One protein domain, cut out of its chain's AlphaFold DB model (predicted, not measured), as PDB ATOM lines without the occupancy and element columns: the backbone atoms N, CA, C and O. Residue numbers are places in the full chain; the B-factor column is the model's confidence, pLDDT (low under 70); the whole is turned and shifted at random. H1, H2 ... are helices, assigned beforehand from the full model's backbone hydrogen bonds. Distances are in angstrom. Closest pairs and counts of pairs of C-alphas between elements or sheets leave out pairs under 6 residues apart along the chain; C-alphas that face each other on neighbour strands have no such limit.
ATOM      1  N   TRP A 429     115.978 -28.360 -65.407       90.88
ATOM      2  CA  TRP A 429     114.785 -27.521 -65.608       90.88
ATOM      3  C   TRP A 429     115.138 -26.129 -66.139       90.88
ATOM      4  O   TRP A 429     114.325 -25.549 -66.845       90.88
ATOM      5  N   ASP A 430     116.324 -25.607 -65.806       91.44
ATOM      6  CA  ASP A 430     116.753 -24.267 -66.215       91.44
ATOM      7  C   ASP A 430     116.775 -24.145 -67.750       91.44
ATOM      8  O   ASP A 430     116.207 -23.198 -68.293       91.44
ATOM      9  N   ASP A 431     117.289 -25.168 -68.443       91.69
ATOM     10  CA  ASP A 431     117.306 -25.238 -69.911       91.69
ATOM     11  C   ASP A 431     115.888 -25.293 -70.502       91.69
ATOM     12  O   ASP A 431     115.581 -24.632 -71.495       91.69
ATOM     13  N   ALA A 432     115.000 -26.078 -69.881       93.06
ATOM     14  CA  ALA A 432     113.607 -26.189 -70.304       93.06
ATOM     15  C   ALA A 432     112.842 -24.878 -70.081       93.06
ATOM     16  O   ALA A 432     112.034 -24.483 -70.922       93.06
ATOM     17  N   LEU A 433     113.115 -24.176 -68.978       95.19
ATOM     18  CA  LEU A 433     112.504 -22.885 -68.700       95.19
ATOM     19  C   LEU A 433     112.918 -21.847 -69.737       95.19
ATOM     20  O   LEU A 433     112.064 -21.116 -70.225       95.19
ATOM     21  N   ASP A 434     114.190 -21.794 -70.118       95.25
ATOM     22  CA  ASP A 434     114.648 -20.813 -71.103       95.25
ATOM     23  C   ASP A 434     114.001 -21.021 -72.482       95.25
ATOM     24  O   ASP A 434     113.737 -20.050 -73.195       95.25
ATOM     25  N   VAL A 435     113.695 -22.270 -72.853       95.56
ATOM     26  CA  VAL A 435     112.895 -22.580 -74.050       95.56
ATOM     27  C   VAL A 435     111.451 -22.102 -73.880       95.56
ATOM     28  O   VAL A 435     110.968 -21.339 -74.715       95.56
ATOM     29  N   GLU A 436     110.792 -22.463 -72.777       96.44
ATOM     30  CA  GLU A 436     109.399 -22.078 -72.501       96.44
ATOM     31  C   GLU A 436     109.193 -20.560 -72.442       96.44
ATOM     32  O   GLU A 436     108.190 -20.040 -72.934       96.44
ATOM     33  N   LEU A 437     110.141 -19.828 -71.854       96.19
ATOM     34  CA  LEU A 437     110.086 -18.370 -71.792       96.19
ATOM     35  C   LEU A 437     110.285 -17.751 -73.175       96.19
ATOM     36  O   LEU A 437     109.528 -16.853 -73.549       96.19
ATOM     37  N   ARG A 438     111.242 -18.257 -73.963       96.25
ATOM     38  CA  ARG A 438     111.486 -17.780 -75.331       96.25
ATOM     39  C   ARG A 438     110.251 -17.947 -76.211       96.25
ATOM     40  O   ARG A 438     109.873 -16.995 -76.893       96.25
ATOM     41  N   ASP A 439     109.599 -19.104 -76.155       95.88
ATOM     42  CA  ASP A 439     108.419 -19.412 -76.974       95.88
ATOM     43  C   ASP A 439     107.213 -18.522 -76.628       95.88
ATOM     44  O   ASP A 439     106.357 -18.257 -77.474       95.88
ATOM     45  N   ARG A 440     107.174 -17.989 -75.400       94.06
ATOM     46  CA  ARG A 440     106.145 -17.050 -74.920       94.06
ATOM     47  C   ARG A 440     106.534 -15.579 -75.079       94.06
ATOM     48  O   ARG A 440     105.744 -14.700 -74.738       94.06
ATOM     49  N   GLY A 441     107.736 -15.293 -75.584       95.50
ATOM     50  CA  GLY A 441     108.273 -13.934 -75.685       95.50
ATOM     51  C   GLY A 441     108.552 -13.292 -74.324       95.50
ATOM     52  O   GLY A 441     108.427 -12.076 -74.181       95.50
ATOM     53  N   TRP A 442     108.869 -14.100 -73.310       95.00
ATOM     54  CA  TRP A 442     109.158 -13.657 -71.949       95.00
ATOM     55  C   TRP A 442     110.655 -13.699 -71.658       95.00
ATOM     56  O   TRP A 442     111.391 -14.567 -72.118       95.00
ATOM     57  N   THR A 443     111.102 -12.762 -70.833       94.44
ATOM     58  CA  THR A 443     112.451 -12.747 -70.266       94.44
ATOM     59  C   THR A 443     112.485 -13.467 -68.922       94.44
ATOM     60  O   THR A 443     111.482 -13.551 -68.206       94.44
ATOM     61  N   ARG A 444     113.679 -13.916 -68.519       92.38
ATOM     62  CA  ARG A 444     113.905 -14.482 -67.184       92.38
ATOM     63  C   ARG A 444     113.520 -13.498 -66.079       92.38
ATOM     64  O   ARG A 444     112.880 -13.895 -65.116       92.38
ATOM     65  N   ALA A 445     113.843 -12.213 -66.243       91.81
ATOM     66  CA  ALA A 445     113.511 -11.168 -65.276       91.81
ATOM     67  C   ALA A 445     111.994 -10.986 -65.108       91.81
ATOM     68  O   ALA A 445     111.506 -10.902 -63.980       91.81
ATOM     69  N   GLN A 446     111.243 -10.991 -66.218       92.31
ATOM     70  CA  GLN A 446     109.781 -10.966 -66.172       92.31
ATOM     71  C   GLN A 446     109.250 -12.177 -65.413       92.31
ATOM     72  O   GLN A 446     108.479 -11.997 -64.476       92.31
ATOM     73  N   PHE A 447     109.707 -13.387 -65.746       92.94
ATOM     74  CA  PHE A 447     109.253 -14.596 -65.065       92.94
ATOM     75  C   PHE A 447     109.604 -14.604 -63.572       92.94
ATOM     76  O   PHE A 447     108.734 -14.860 -62.744       92.94
ATOM     77  N   THR A 448     110.829 -14.216 -63.210       91.62
ATOM     78  CA  THR A 448     111.253 -14.045 -61.814       91.62
ATOM     79  C   THR A 448     110.331 -13.086 -61.061       91.62
ATOM     80  O   THR A 448     109.906 -13.393 -59.954       91.62
ATOM     81  N   SER A 449     109.939 -11.958 -61.664       88.81
ATOM     82  CA  SER A 449     108.989 -11.022 -61.048       88.81
ATOM     83  C   SER A 449     107.584 -11.615 -60.850       88.81
ATOM     84  O   SER A 449     106.832 -11.136 -59.997       88.81
ATOM     85  N   LEU A 450     107.191 -12.627 -61.629       88.06
ATOM     86  CA  LEU A 450     105.932 -13.348 -61.428       88.06
ATOM     87  C   LEU A 450     106.052 -14.364 -60.294       88.06
ATOM     88  O   LEU A 450     105.200 -14.385 -59.416       88.06
ATOM     89  N   VAL A 451     107.108 -15.183 -60.306       87.94
ATOM     90  CA  VAL A 451     107.338 -16.223 -59.289       87.94
ATOM     91  C   VAL A 451     107.593 -15.604 -57.912       87.94
ATOM     92  O   VAL A 451     107.170 -16.160 -56.909       87.94
ATOM     93  N   ALA A 452     108.184 -14.408 -57.866       86.19
ATOM     94  CA  ALA A 452     108.406 -13.632 -56.647       86.19
ATOM     95  C   ALA A 452     107.147 -12.946 -56.083       86.19
ATOM     96  O   ALA A 452     107.252 -12.170 -55.131       86.19
ATOM     97  N   ARG A 453     105.956 -13.195 -56.647       83.94
ATOM     98  CA  ARG A 453     104.687 -12.679 -56.121       83.94
ATOM     99  C   ARG A 453     103.860 -13.788 -55.475       83.94
ATOM    100  O   ARG A 453     103.674 -14.836 -56.093       83.94
ATOM    101  N   PRO A 454     103.293 -13.547 -54.278       78.56
ATOM    102  CA  PRO A 454     102.348 -14.472 -53.669       78.56
ATOM    103  C   PRO A 454     101.194 -14.801 -54.612       78.56
ATOM    104  O   PRO A 454     100.693 -13.920 -55.314       78.56
ATOM    105  N   VAL A 455     100.725 -16.049 -54.578       76.00
ATOM    106  CA  VAL A 455      99.659 -16.553 -55.466       76.00
ATOM    107  C   VAL A 455      98.432 -15.639 -55.464       76.00
ATOM    108  O   VAL A 455      97.866 -15.343 -56.512       76.00
ATOM    109  N   HIS A 456      98.056 -15.122 -54.293       73.44
ATOM    110  CA  HIS A 456      96.903 -14.241 -54.121       73.44
ATOM    111  C   HIS A 456      97.081 -12.831 -54.735       73.44
ATOM    112  O   HIS A 456      96.123 -12.064 -54.748       73.44
ATOM    113  N   GLN A 457      98.276 -12.460 -55.207       77.62
ATOM    114  CA  GLN A 457      98.564 -11.197 -55.910       77.62
ATOM    115  C   GLN A 457      98.686 -11.378 -57.429       77.62
ATOM    116  O   GLN A 457      98.890 -10.407 -58.162       77.62
ATOM    117  N   LEU A 458      98.603 -12.616 -57.917       77.75
ATOM    118  CA  LEU A 458      98.666 -12.908 -59.340       77.75
ATOM    119  C   LEU A 458      97.276 -12.763 -59.962       77.75
ATOM    120  O   LEU A 458      96.283 -13.269 -59.442       77.75
ATOM    121  N   SER A 459      97.210 -12.094 -61.117       76.81
ATOM    122  CA  SER A 459      95.988 -12.082 -61.926       76.81
ATOM    123  C   SER A 459      95.656 -13.496 -62.421       76.81
ATOM    124  O   SER A 459      96.543 -14.347 -62.540       76.81
ATOM    125  N   ALA A 460      94.399 -13.737 -62.803       73.81
ATOM    126  CA  ALA A 460      93.964 -15.029 -63.347       73.81
ATOM    127  C   ALA A 460      94.768 -15.460 -64.576       73.81
ATOM    128  O   ALA A 460      95.051 -16.639 -64.778       73.81
ATOM    129  N   THR A 461      95.136 -14.500 -65.420       80.06
ATOM    130  CA  THR A 461      95.949 -14.754 -66.610       80.06
ATOM    131  C   THR A 461      97.388 -15.063 -66.225       80.06
ATOM    132  O   THR A 461      97.928 -16.069 -66.664       80.06
ATOM    133  N   THR A 462      97.987 -14.258 -65.349       83.38
ATOM    134  CA  THR A 462      99.370 -14.463 -64.905       83.38
ATOM    135  C   THR A 462      99.557 -15.805 -64.213       83.38
ATOM    136  O   THR A 462     100.522 -16.511 -64.487       83.38
ATOM    137  N   LEU A 463      98.631 -16.178 -63.335       79.12
ATOM    138  CA  LEU A 463      98.711 -17.442 -62.625       79.12
ATOM    139  C   LEU A 463      98.580 -18.628 -63.579       79.12
ATOM    140  O   LEU A 463      99.386 -19.547 -63.502       79.12
ATOM    141  N   ARG A 464      97.645 -18.583 -64.537       79.19
ATOM    142  CA  ARG A 464      97.550 -19.605 -65.595       79.19
ATOM    143  C   ARG A 464      98.858 -19.770 -66.358       79.19
ATOM    144  O   ARG A 464      99.267 -20.903 -66.595       79.19
ATOM    145  N   GLU A 465      99.527 -18.670 -66.691       87.44
ATOM    146  CA  GLU A 465     100.826 -18.723 -67.360       87.44
ATOM    147  C   GLU A 465     101.908 -19.355 -66.478       87.44
ATOM    148  O   GLU A 465     102.580 -20.281 -66.927       87.44
ATOM    149  N   VAL A 466     102.034 -18.943 -65.210       86.44
ATOM    150  CA  VAL A 466     103.000 -19.532 -64.261       86.44
ATOM    151  C   VAL A 466     102.771 -21.038 -64.104       86.44
ATOM    152  O   VAL A 466     103.731 -21.812 -64.127       86.44
ATOM    153  N   LEU A 467     101.512 -21.476 -64.017       83.50
ATOM    154  CA  LEU A 467     101.153 -22.894 -63.939       83.50
ATOM    155  C   LEU A 467     101.437 -23.643 -65.236       83.50
ATOM    156  O   LEU A 467     101.916 -24.774 -65.196       83.50
ATOM    157  N   ALA A 468     101.174 -23.026 -66.386       86.81
ATOM    158  CA  ALA A 468     101.499 -23.608 -67.678       86.81
ATOM    159  C   ALA A 468     103.018 -23.775 -67.847       86.81
ATOM    160  O   ALA A 468     103.450 -24.828 -68.305       86.81
ATOM    161  N   ILE A 469     103.830 -22.788 -67.443       91.69
ATOM    162  CA  ILE A 469     105.301 -22.900 -67.439       91.69
ATOM    163  C   ILE A 469     105.730 -24.016 -66.486       91.69
ATOM    164  O   ILE A 469     106.528 -24.878 -66.846       91.69
ATOM    165  N   ARG A 470     105.162 -24.061 -65.275       88.81
ATOM    166  CA  ARG A 470     105.485 -25.099 -64.292       88.81
ATOM    167  C   ARG A 470     105.176 -26.506 -64.804       88.81
ATOM    168  O   ARG A 470     105.972 -27.414 -64.571       88.81
ATOM    169  N   ARG A 471     104.039 -26.701 -65.478       86.31
ATOM    170  CA  ARG A 471     103.628 -27.989 -66.068       86.31
ATOM    171  C   ARG A 471     104.498 -28.406 -67.254       86.31
ATOM    172  O   ARG A 471     104.594 -29.598 -67.519       86.31
ATOM    173  N   ALA A 472     105.130 -27.451 -67.932       90.75
ATOM    174  CA  ALA A 472     106.080 -27.719 -69.005       90.75
ATOM    175  C   ALA A 472     107.481 -28.108 -68.496       90.75
ATOM    176  O   ALA A 472     108.299 -28.609 -69.267       90.75
ATOM    177  N   MET A 473     107.770 -27.918 -67.200       91.88
ATOM    178  CA  MET A 473     109.045 -28.354 -66.627       91.88
ATOM    179  C   MET A 473     109.178 -29.878 -66.704       91.88
ATOM    180  O   MET A 473     108.181 -30.582 -66.514       91.88
ATOM    181  N   PRO A 474     110.392 -30.416 -66.933       89.06
ATOM    182  CA  PRO A 474     110.563 -31.848 -67.107       89.06
ATOM    183  C   PRO A 474     110.071 -32.618 -65.876       89.06
ATOM    184  O   PRO A 474     110.431 -32.301 -64.741       89.06
ATOM    185  N   LEU A 592      97.854 -25.608 -55.464       69.88
ATOM    186  CA  LEU A 592      97.795 -25.444 -56.909       69.88
ATOM    187  C   LEU A 592      96.537 -26.013 -57.546       69.88
ATOM    188  O   LEU A 592      95.967 -25.370 -58.422       69.88
ATOM    189  N   ASP A 593      96.080 -27.178 -57.105       73.56
ATOM    190  CA  ASP A 593      94.848 -27.789 -57.590       73.56
ATOM    191  C   ASP A 593      93.644 -27.016 -57.076       73.56
ATOM    192  O   ASP A 593      92.674 -26.874 -57.809       73.56
ATOM    193  N   LEU A 594      93.680 -26.489 -55.844       78.25
ATOM    194  CA  LEU A 594      92.610 -25.619 -55.354       78.25
ATOM    195  C   LEU A 594      92.496 -24.370 -56.234       78.25
ATOM    196  O   LEU A 594      91.400 -23.999 -56.661       78.25
ATOM    197  N   VAL A 595      93.641 -23.762 -56.540       77.31
ATOM    198  CA  VAL A 595      93.757 -22.608 -57.427       77.31
ATOM    199  C   VAL A 595      93.294 -22.919 -58.847       77.31
ATOM    200  O   VAL A 595      92.543 -22.140 -59.429       77.31
ATOM    201  N   ASP A 596      93.722 -24.045 -59.408       77.44
ATOM    202  CA  ASP A 596      93.349 -24.492 -60.748       77.44
ATOM    203  C   ASP A 596      91.848 -24.796 -60.821       77.44
ATOM    204  O   ASP A 596      91.153 -24.276 -61.690       77.44
ATOM    205  N   GLN A 597      91.302 -25.524 -59.844       83.62
ATOM    206  CA  GLN A 597      89.870 -25.814 -59.744       83.62
ATOM    207  C   GLN A 597      89.036 -24.538 -59.642       83.62
ATOM    208  O   GLN A 597      87.993 -24.440 -60.290       83.62
ATOM    209  N   ALA A 598      89.489 -23.540 -58.877       87.12
ATOM    210  CA  ALA A 598      88.785 -22.269 -58.727       87.12
ATOM    211  C   ALA A 598      88.564 -21.542 -60.061       87.12
ATOM    212  O   ALA A 598      87.595 -20.792 -60.182       87.12
ATOM    213  N   GLN A 599      89.415 -21.772 -61.067       83.44
ATOM    214  CA  GLN A 599      89.265 -21.178 -62.401       83.44
ATOM    215  C   GLN A 599      88.058 -21.736 -63.160       83.44
ATOM    216  O   GLN A 599      87.509 -21.059 -64.025       83.44
ATOM    217  N   TYR A 600      87.630 -22.954 -62.826       86.94
ATOM    218  CA  TYR A 600      86.520 -23.645 -63.486       86.94
ATOM    219  C   TYR A 600      85.237 -23.659 -62.649       86.94
ATOM    220  O   TYR A 600      84.190 -24.100 -63.126       86.94
ATOM    221  N   LEU A 601      85.295 -23.193 -61.399       90.38
ATOM    222  CA  LEU A 601      84.124 -23.080 -60.536       90.38
ATOM    223  C   LEU A 601      83.379 -21.770 -60.818       90.38
ATOM    224  O   LEU A 601      84.024 -20.725 -60.895       90.38
ATOM    225  N   PRO A 602      82.039 -21.786 -60.922       91.62
ATOM    226  CA  PRO A 602      81.261 -20.568 -61.123       91.62
ATOM    227  C   PRO A 602      81.385 -19.642 -59.908       91.62
ATOM    228  O   PRO A 602      81.310 -20.098 -58.765       91.62
ATOM    229  N   ALA A 603      81.559 -18.342 -60.153       92.56
ATOM    230  CA  ALA A 603      81.572 -17.344 -59.088       92.56
ATOM    231  C   ALA A 603      80.232 -17.298 -58.338       92.56
ATOM    232  O   ALA A 603      79.173 -17.546 -58.920       92.56
ATOM    233  N   THR A 604      80.259 -16.940 -57.053       92.25
ATOM    234  CA  THR A 604      79.027 -16.791 -56.251       92.25
ATOM    235  C   THR A 604      78.480 -15.369 -56.232       92.25
ATOM    236  O   THR A 604      77.355 -15.160 -55.784       92.25
ATOM    237  N   ASP A 605      79.240 -14.398 -56.731       89.12
ATOM    238  CA  ASP A 605      78.836 -12.991 -56.810       89.12
ATOM    239  C   ASP A 605      77.919 -12.684 -58.011       89.12
ATOM    240  O   ASP A 605      77.293 -11.626 -58.052       89.12
ATOM    241  N   GLY A 606      77.822 -13.601 -58.982       88.50
ATOM    242  CA  GLY A 606      77.069 -13.412 -60.224       88.50
ATOM    243  C   GLY A 606      77.668 -12.374 -61.182       88.50
ATOM    244  O   GLY A 606      77.017 -12.031 -62.169       88.50
ATOM    245  N   VAL A 607      78.874 -11.873 -60.900       88.31
ATOM    246  CA  VAL A 607      79.582 -10.853 -61.691       88.31
ATOM    247  C   VAL A 607      80.853 -11.433 -62.299       88.31
ATOM    248  O   VAL A 607      81.107 -11.240 -63.486       88.31
ATOM    249  N   SER A 608      81.632 -12.159 -61.502       89.25
ATOM    250  CA  SER A 608      82.897 -12.751 -61.924       89.25
ATOM    251  C   SER A 608      82.657 -14.009 -62.765       89.25
ATOM    252  O   SER A 608      81.685 -14.740 -62.559       89.25
ATOM    253  N   ALA A 609      83.550 -14.316 -63.710       87.88
ATOM    254  CA  ALA A 609      83.408 -15.505 -64.549       87.88
ATOM    255  C   ALA A 609      83.745 -16.802 -63.794       87.88
ATOM    256  O   ALA A 609      83.263 -17.875 -64.159       87.88
ATOM    257  N   SER A 610      84.559 -16.718 -62.736       89.69
ATOM    258  CA  SER A 610      84.991 -17.869 -61.937       89.69
ATOM    259  C   SER A 610      85.172 -17.530 -60.455       89.69
ATOM    260  O   SER A 610      85.344 -16.363 -60.097       89.69
ATOM    261  N   ARG A 611      85.194 -18.550 -59.581       91.06
ATOM    262  CA  ARG A 611      85.588 -18.396 -58.167       91.06
ATOM    263  C   ARG A 611      86.978 -17.791 -58.048       91.06
ATOM    264  O   ARG A 611      87.192 -16.966 -57.170       91.06
ATOM    265  N   PHE A 612      87.902 -18.170 -58.929       86.81
ATOM    266  CA  PHE A 612      89.232 -17.576 -58.966       86.81
ATOM    267  C   PHE A 612      89.153 -16.057 -59.161       86.81
ATOM    268  O   PHE A 612      89.737 -15.313 -58.384       86.81
ATOM    269  N   GLU A 613      88.430 -15.596 -60.184       84.00
ATOM    270  CA  GLU A 613      88.312 -14.169 -60.504       84.00
ATOM    271  C   GLU A 613      87.598 -13.398 -59.393       84.00
ATOM    272  O   GLU A 613      88.061 -12.332 -58.993       84.00
ATOM    273  N   GLN A 614      86.548 -13.991 -58.819       90.50
ATOM    274  CA  GLN A 614      85.881 -13.458 -57.637       90.50
ATOM    275  C   GLN A 614      86.880 -13.246 -56.497       90.50
ATOM    276  O   GLN A 614      86.959 -12.147 -55.958       90.50
ATOM    277  N   ILE A 615      87.664 -14.267 -56.147       87.25
ATOM    278  CA  ILE A 615      88.656 -14.163 -55.075       87.25
ATOM    279  C   ILE A 615      89.730 -13.133 -55.442       87.25
ATOM    280  O   ILE A 615      90.009 -12.243 -54.650       87.25
ATOM    281  N   ALA A 616      90.300 -13.194 -56.645       82.12
ATOM    282  CA  ALA A 616      91.360 -12.291 -57.095       82.12
ATOM    283  C   ALA A 616      90.922 -10.815 -57.149       82.12
ATOM    284  O   ALA A 616      91.755  -9.930 -56.967       82.12
ATOM    285  N   SER A 617      89.629 -10.551 -57.366       83.62
ATOM    286  CA  SER A 617      89.041  -9.205 -57.401       83.62
ATOM    287  C   SER A 617      88.868  -8.553 -56.024       83.62
ATOM    288  O   SER A 617      88.632  -7.345 -55.951       83.62
ATOM    289  N   LEU A 618      88.979  -9.314 -54.926       85.62
ATOM    290  CA  LEU A 618      88.821  -8.749 -53.588       85.62
ATOM    291  C   LEU A 618      89.941  -7.732 -53.316       85.62
ATOM    292  O   LEU A 618      91.103  -8.015 -53.613       85.62
ATOM    293  N   PRO A 619      89.623  -6.558 -52.739       78.12
ATOM    294  CA  PRO A 619      90.546  -5.423 -52.694       78.12
ATOM    295  C   PRO A 619      91.728  -5.640 -51.745       78.12
ATOM    296  O   PRO A 619      92.822  -5.133 -51.983       78.12
ATOM    297  N   ASP A 620      91.527  -6.419 -50.687       83.12
ATOM    298  CA  ASP A 620      92.496  -6.611 -49.616       83.12
ATOM    299  C   ASP A 620      93.019  -8.059 -49.557       83.12
ATOM    300  O   ASP A 620      92.314  -9.009 -49.907       83.12
ATOM    301  N   ALA A 621      94.277  -8.218 -49.139       72.94
ATOM    302  CA  ALA A 621      94.960  -9.508 -49.086       72.94
ATOM    303  C   ALA A 621      94.341 -10.474 -48.062       72.94
ATOM    304  O   ALA A 621      94.218 -11.662 -48.367       72.94
ATOM    305  N   ASP A 622      93.883  -9.978 -46.910       80.19
ATOM    306  CA  ASP A 622      93.246 -10.799 -45.877       80.19
ATOM    307  C   ASP A 622      91.896 -11.323 -46.374       80.19
ATOM    308  O   ASP A 622      91.552 -12.485 -46.154       80.19
ATOM    309  N   ALA A 623      91.156 -10.501 -47.128       84.88
ATOM    310  CA  ALA A 623      89.912 -10.922 -47.770       84.88
ATOM    311  C   ALA A 623      90.153 -12.030 -48.809       84.88
ATOM    312  O   ALA A 623      89.413 -13.017 -48.843       84.88
ATOM    313  N   ARG A 624      91.212 -11.909 -49.625       82.44
ATOM    314  CA  ARG A 624      91.611 -12.962 -50.577       82.44
ATOM    315  C   ARG A 624      91.993 -14.252 -49.861       82.44
ATOM    316  O   ARG A 624      91.522 -15.320 -50.247       82.44
ATOM    317  N   ALA A 625      92.801 -14.157 -48.807       77.44
ATOM    318  CA  ALA A 625      93.217 -15.305 -48.008       77.44
ATOM    319  C   ALA A 625      92.017 -16.008 -47.347       77.44
ATOM    320  O   ALA A 625      91.904 -17.231 -47.424       77.44
ATOM    321  N   ALA A 626      91.090 -15.252 -46.753       83.81
ATOM    322  CA  ALA A 626      89.865 -15.796 -46.168       83.81
ATOM    323  C   ALA A 626      89.005 -16.519 -47.216       83.81
ATOM    324  O   ALA A 626      88.587 -17.651 -46.987       83.81
ATOM    325  N   ALA A 627      88.822 -15.930 -48.398       87.62
ATOM    326  CA  ALA A 627      88.011 -16.537 -49.450       87.62
ATOM    327  C   ALA A 627      88.630 -17.827 -50.021       87.62
ATOM    328  O   ALA A 627      87.910 -18.771 -50.354       87.62
ATOM    329  N   TRP A 628      89.962 -17.918 -50.084       84.62
ATOM    330  CA  TRP A 628      90.639 -19.180 -50.388       84.62
ATOM    331  C   TRP A 628      90.467 -20.227 -49.290       84.62
ATOM    332  O   TRP A 628      90.313 -21.410 -49.603       84.62
ATOM    333  N   LYS A 629      90.477 -19.817 -48.013       81.94
ATOM    334  CA  LYS A 629      90.205 -20.730 -46.898       81.94
ATOM    335  C   LYS A 629      88.781 -21.287 -46.983       81.94
ATOM    336  O   LYS A 629      88.584 -22.495 -46.879       81.94
ATOM    337  N   ASP A 630      87.808 -20.424 -47.250       88.12
ATOM    338  CA  ASP A 630      86.414 -20.830 -47.427       88.12
ATOM    339  C   ASP A 630      86.274 -21.823 -48.586       88.12
ATOM    340  O   ASP A 630      85.663 -22.882 -48.429       88.12
ATOM    341  N   LEU A 631      86.926 -21.550 -49.722       87.94
ATOM    342  CA  LEU A 631      86.926 -22.470 -50.856       87.94
ATOM    343  C   LEU A 631      87.573 -23.820 -50.505       87.94
ATOM    344  O   LEU A 631      87.045 -24.865 -50.877       87.94
ATOM    345  N   GLY A 632      88.692 -23.826 -49.777       84.81
ATOM    346  CA  GLY A 632      89.329 -25.060 -49.314       84.81
ATOM    347  C   GLY A 632      88.392 -25.914 -48.450       84.81
ATOM    348  O   GLY A 632      88.250 -27.117 -48.687       84.81
ATOM    349  N   ALA A 633      87.679 -25.280 -47.516       84.88
ATOM    350  CA  ALA A 633      86.687 -25.943 -46.674       84.88
ATOM    351  C   ALA A 633      85.499 -26.487 -47.492       84.88
ATOM    352  O   ALA A 633      85.074 -27.625 -47.278       84.88
ATOM    353  N   GLU A 634      85.002 -25.732 -48.480       88.75
ATOM    354  CA  GLU A 634      83.954 -26.181 -49.415       88.75
ATOM    355  C   GLU A 634      84.371 -27.428 -50.215       88.75
ATOM    356  O   GLU A 634      83.533 -28.273 -50.540       88.75
ATOM    357  N   ARG A 635      85.667 -27.571 -50.520       87.19
ATOM    358  CA  ARG A 635      86.230 -28.736 -51.226       87.19
ATOM    359  C   ARG A 635      86.555 -29.910 -50.301       87.19
ATOM    360  O   ARG A 635      87.059 -30.927 -50.772       87.19
ATOM    361  N   GLY A 636      86.211 -29.807 -49.017       81.75
ATOM    362  CA  GLY A 636      86.350 -30.889 -48.048       81.75
ATOM    363  C   GLY A 636      87.767 -31.068 -47.513       81.75
ATOM    364  O   GLY A 636      88.079 -32.147 -47.010       81.75
ATOM    365  N   LEU A 637      88.620 -30.041 -47.607       78.69
ATOM    366  CA  LEU A 637      89.908 -30.054 -46.921       78.69
ATOM    367  C   LEU A 637      89.664 -30.011 -45.402       78.69
ATOM    368  O   LEU A 637      88.978 -29.126 -44.889       78.69
ATOM    369  N   GLY A 638      90.191 -30.998 -44.676       72.75
ATOM    370  CA  GLY A 638      90.098 -31.058 -43.214       72.75
ATOM    371  C   GLY A 638      90.899 -29.940 -42.537       72.75
ATOM    372  O   GLY A 638      91.765 -29.338 -43.157       72.75
ATOM    373  N   VAL A 639      90.665 -29.683 -41.245       70.19
ATOM    374  CA  VAL A 639      91.323 -28.581 -40.500       70.19
ATOM    375  C   VAL A 639      92.852 -28.629 -40.603       70.19
ATOM    376  O   VAL A 639      93.470 -27.609 -40.880       70.19
ATOM    377  N   GLU A 640      93.466 -29.809 -40.484       67.81
ATOM    378  CA  GLU A 640      94.921 -29.964 -40.652       67.81
ATOM    379  C   GLU A 640      95.383 -29.645 -42.082       67.81
ATOM    380  O   GLU A 640      96.425 -29.026 -42.282       67.81
ATOM    381  N   GLN A 641      94.592 -30.023 -43.091       68.19
ATOM    382  CA  GLN A 641      94.871 -29.679 -44.485       68.19
ATOM    383  C   GLN A 641      94.668 -28.186 -44.737       68.19
ATOM    384  O   GLN A 641      95.379 -27.634 -45.560       68.19
ATOM    385  N   MET A 642      93.750 -27.533 -44.021       67.81
ATOM    386  CA  MET A 642      93.510 -26.090 -44.082       67.81
ATOM    387  C   MET A 642      94.628 -25.282 -43.415       67.81
ATOM    388  O   MET A 642      95.060 -24.277 -43.973       67.81
ATOM    389  N   GLU A 643      95.146 -25.732 -42.270       67.56
ATOM    390  CA  GLU A 643      96.350 -25.155 -41.653       67.56
ATOM    391  C   GLU A 643      97.576 -25.364 -42.549       67.56
ATOM    392  O   GLU A 643      98.381 -24.452 -42.752       67.56
ATOM    393  N   HIS A 644      97.694 -26.551 -43.153       65.69
ATOM    394  CA  HIS A 644      98.739 -26.819 -44.131       65.69
ATOM    395  C   HIS A 644      98.560 -25.982 -45.399       65.69
ATOM    396  O   HIS A 644      99.551 -25.520 -45.942       65.69
ATOM    397  N   LEU A 645      97.327 -25.740 -45.846       66.62
ATOM    398  CA  LEU A 645      97.000 -24.891 -46.988       66.62
ATOM    399  C   LEU A 645      97.378 -23.436 -46.712       66.62
ATOM    400  O   LEU A 645      97.927 -22.790 -47.588       66.62
ATOM    401  N   GLU A 646      97.139 -22.925 -45.506       67.00
ATOM    402  CA  GLU A 646      97.573 -21.583 -45.107       67.00
ATOM    403  C   GLU A 646      99.100 -21.440 -45.137       67.00
ATOM    404  O   GLU A 646      99.623 -20.458 -45.661       67.00
ATOM    405  N   TRP A 647      99.818 -22.451 -44.648       65.62
ATOM    406  CA  TRP A 647     101.276 -22.495 -44.729       65.62
ATOM    407  C   TRP A 647     101.791 -22.705 -46.162       65.62
ATOM    408  O   TRP A 647     102.797 -22.115 -46.551       65.62
ATOM    409  N   ALA A 648     101.115 -23.537 -46.953       61.06
ATOM    410  CA  ALA A 648     101.538 -23.949 -48.287       61.06
ATOM    411  C   ALA A 648     101.139 -22.954 -49.380       61.06
ATOM    412  O   ALA A 648     101.842 -22.864 -50.374       61.06
ATOM    413  N   LEU A 649     100.056 -22.193 -49.212       63.75
ATOM    414  CA  LEU A 649      99.761 -21.016 -50.035       63.75
ATOM    415  C   LEU A 649     100.609 -19.819 -49.631       63.75
ATOM    416  O   LEU A 649     100.640 -18.859 -50.397       63.75
ATOM    417  N   GLY A 650     101.239 -19.885 -48.445       61.38
ATOM    418  CA  GLY A 650     102.188 -18.910 -47.930       61.38
ATOM    419  C   GLY A 650     101.758 -17.507 -48.301       61.38
ATOM    420  O   GLY A 650     102.364 -16.904 -49.172       61.38
ATOM    421  N   TRP A 651     100.674 -16.998 -47.707       64.31
ATOM    422  CA  TRP A 651     100.055 -15.755 -48.183       64.31
ATOM    423  C   TRP A 651     101.052 -14.604 -48.322       64.31
ATOM    424  O   TRP A 651     100.909 -13.778 -49.210       64.31
ATOM    425  N   GLU A 652     102.094 -14.586 -47.499       66.81
ATOM    426  CA  GLU A 652     103.184 -13.614 -47.578       66.81
ATOM    427  C   GLU A 652     104.453 -14.145 -48.271       66.81
ATOM    428  O   GLU A 652     105.313 -13.348 -48.636       66.81
ATOM    429  N   ASP A 653     104.577 -15.462 -48.457       72.38
ATOM    430  CA  ASP A 653     105.732 -16.132 -49.055       72.38
ATOM    431  C   ASP A 653     105.466 -16.457 -50.539       72.38
ATOM    432  O   ASP A 653     104.720 -17.388 -50.858       72.38
ATOM    433  N   PRO A 654     106.077 -15.712 -51.473       66.38
ATOM    434  CA  PRO A 654     105.847 -15.907 -52.897       66.38
ATOM    435  C   PRO A 654     106.305 -17.260 -53.445       66.38
ATOM    436  O   PRO A 654     105.850 -17.648 -54.518       66.38
ATOM    437  N   TYR A 655     107.158 -17.996 -52.733       71.69
ATOM    438  CA  TYR A 655     107.730 -19.261 -53.202       71.69
ATOM    439  C   TYR A 655     107.059 -20.482 -52.571       71.69
ATOM    440  O   TYR A 655     107.674 -21.538 -52.407       71.69
ATOM    441  N   ARG A 656     105.796 -20.332 -52.162       71.44
ATOM    442  CA  ARG A 656     104.979 -21.419 -51.628       71.44
ATOM    443  C   ARG A 656     103.677 -21.516 -52.398       71.44
ATOM    444  O   ARG A 656     102.947 -20.542 -52.557       71.44
ATOM    445  N   GLY A 657     103.397 -22.713 -52.908       67.69
ATOM    446  CA  GLY A 657     102.095 -23.022 -53.487       67.69
ATOM    447  C   GLY A 657     101.842 -22.427 -54.868       67.69
ATOM    448  O   GLY A 657     100.721 -22.542 -55.345       67.69
TER     449      GLY A 657
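AT A GLANCE: This is residues 429 to 474 and 592 to 657 of the 712 residues of an uncharacterized protein of Cellulomonas sp. KH9 (UniProt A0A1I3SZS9). Two small groups of helices sit one after the other along the longest axis: H1, H2 and H3 at one end, H4 to H7 at the other. In the second group H5, H6 and H7 fold back on one another as two helical hairpins, H4 crosses H5, and the groups meet where Ala 460 of H3 comes beside H5. The printed part has 112 residues with seven named helices, H1 to H7 in chain order, and no named strand; its class is all helix. It is compact, with a radius of gyration of the C-alphas of 14.7 A and spans of 39 by 32 by 23 A.

IN THESE COORDINATES: Find C-alpha 429 at (114.785, -27.521, -65.608); from there H1 runs 15.3 A to residue 439. H2 follows as residues 444 to 451. Look next at C-alpha 460 at (93.964, -15.029, -63.347), where H3 begins, running 18.4 A to residue 472. Past the cut, H4 holds residues 592 to 600, 13.2 A, and H5 residues 611 to 616. H6, residues 621 to 634, is the longest at 20.0 A. H7, residues 639 to 648, runs 13.7 A and ends with C-alpha 648 at (101.538, -23.949, -48.287).

HOW THE PARTS SIT: H3 and H5 are the hubs, touching three helices each. Begin at H1: it touches H2 only at the corner, and only just, with 3 pairs of C-alphas within 8 A, the closest being Leu 437 and Arg 444, 7.1 A. H3 touches H1 with residues 469 to 472 alone, at a steep tilt of 51 degrees; the closest C-alphas are those of Glu 436 and Ile 469, 6.6 A. H3 only just touches H2, with 3 pairs within 8 A, the closest being Val 451 and Val 466, 7.4 A. Residue 460 alone of H3 touches H5, again only just, with 3 pairs; C-alphas 460 and 613 are the closest, 6.4 A. H4 touches H5, the closest C-alphas being those of Ala 598 and Phe 612, 4.7 A. The hairpin of H5 and H6 has a shallow tilt of 18 degrees, opposite ways; residues 624 to 628 alone of H6 touch H5, and the closest C-alphas are Ile 615 and Arg 624, 5.5 A. The hairpin of H6 and H7 has a steep tilt of 40 degrees; residues 629 to 633 alone of H6 touch H7, closest at the C-alphas of Gly 632 and Met 642, 6.8 A. H1 and H7 are apart. Every O i to N i+4 pair is within hydrogen-bond range in H1, H2, H3, H5, H6 and H7, and 3 of 5 are in H4.

THE WHOLE: The C-alphas farthest apart are those of Asp 431 and Gly 606, 43.0 A. Residues 475 to 591 are not printed, and C-alphas 474 and 592 stand 17.6 A apart across this cut. Of the links that are printed whole, no link is long. The mean pLDDT of the printed part is 82.9; look for values under 70 at residues 592, 640 to 652, 654 and 657.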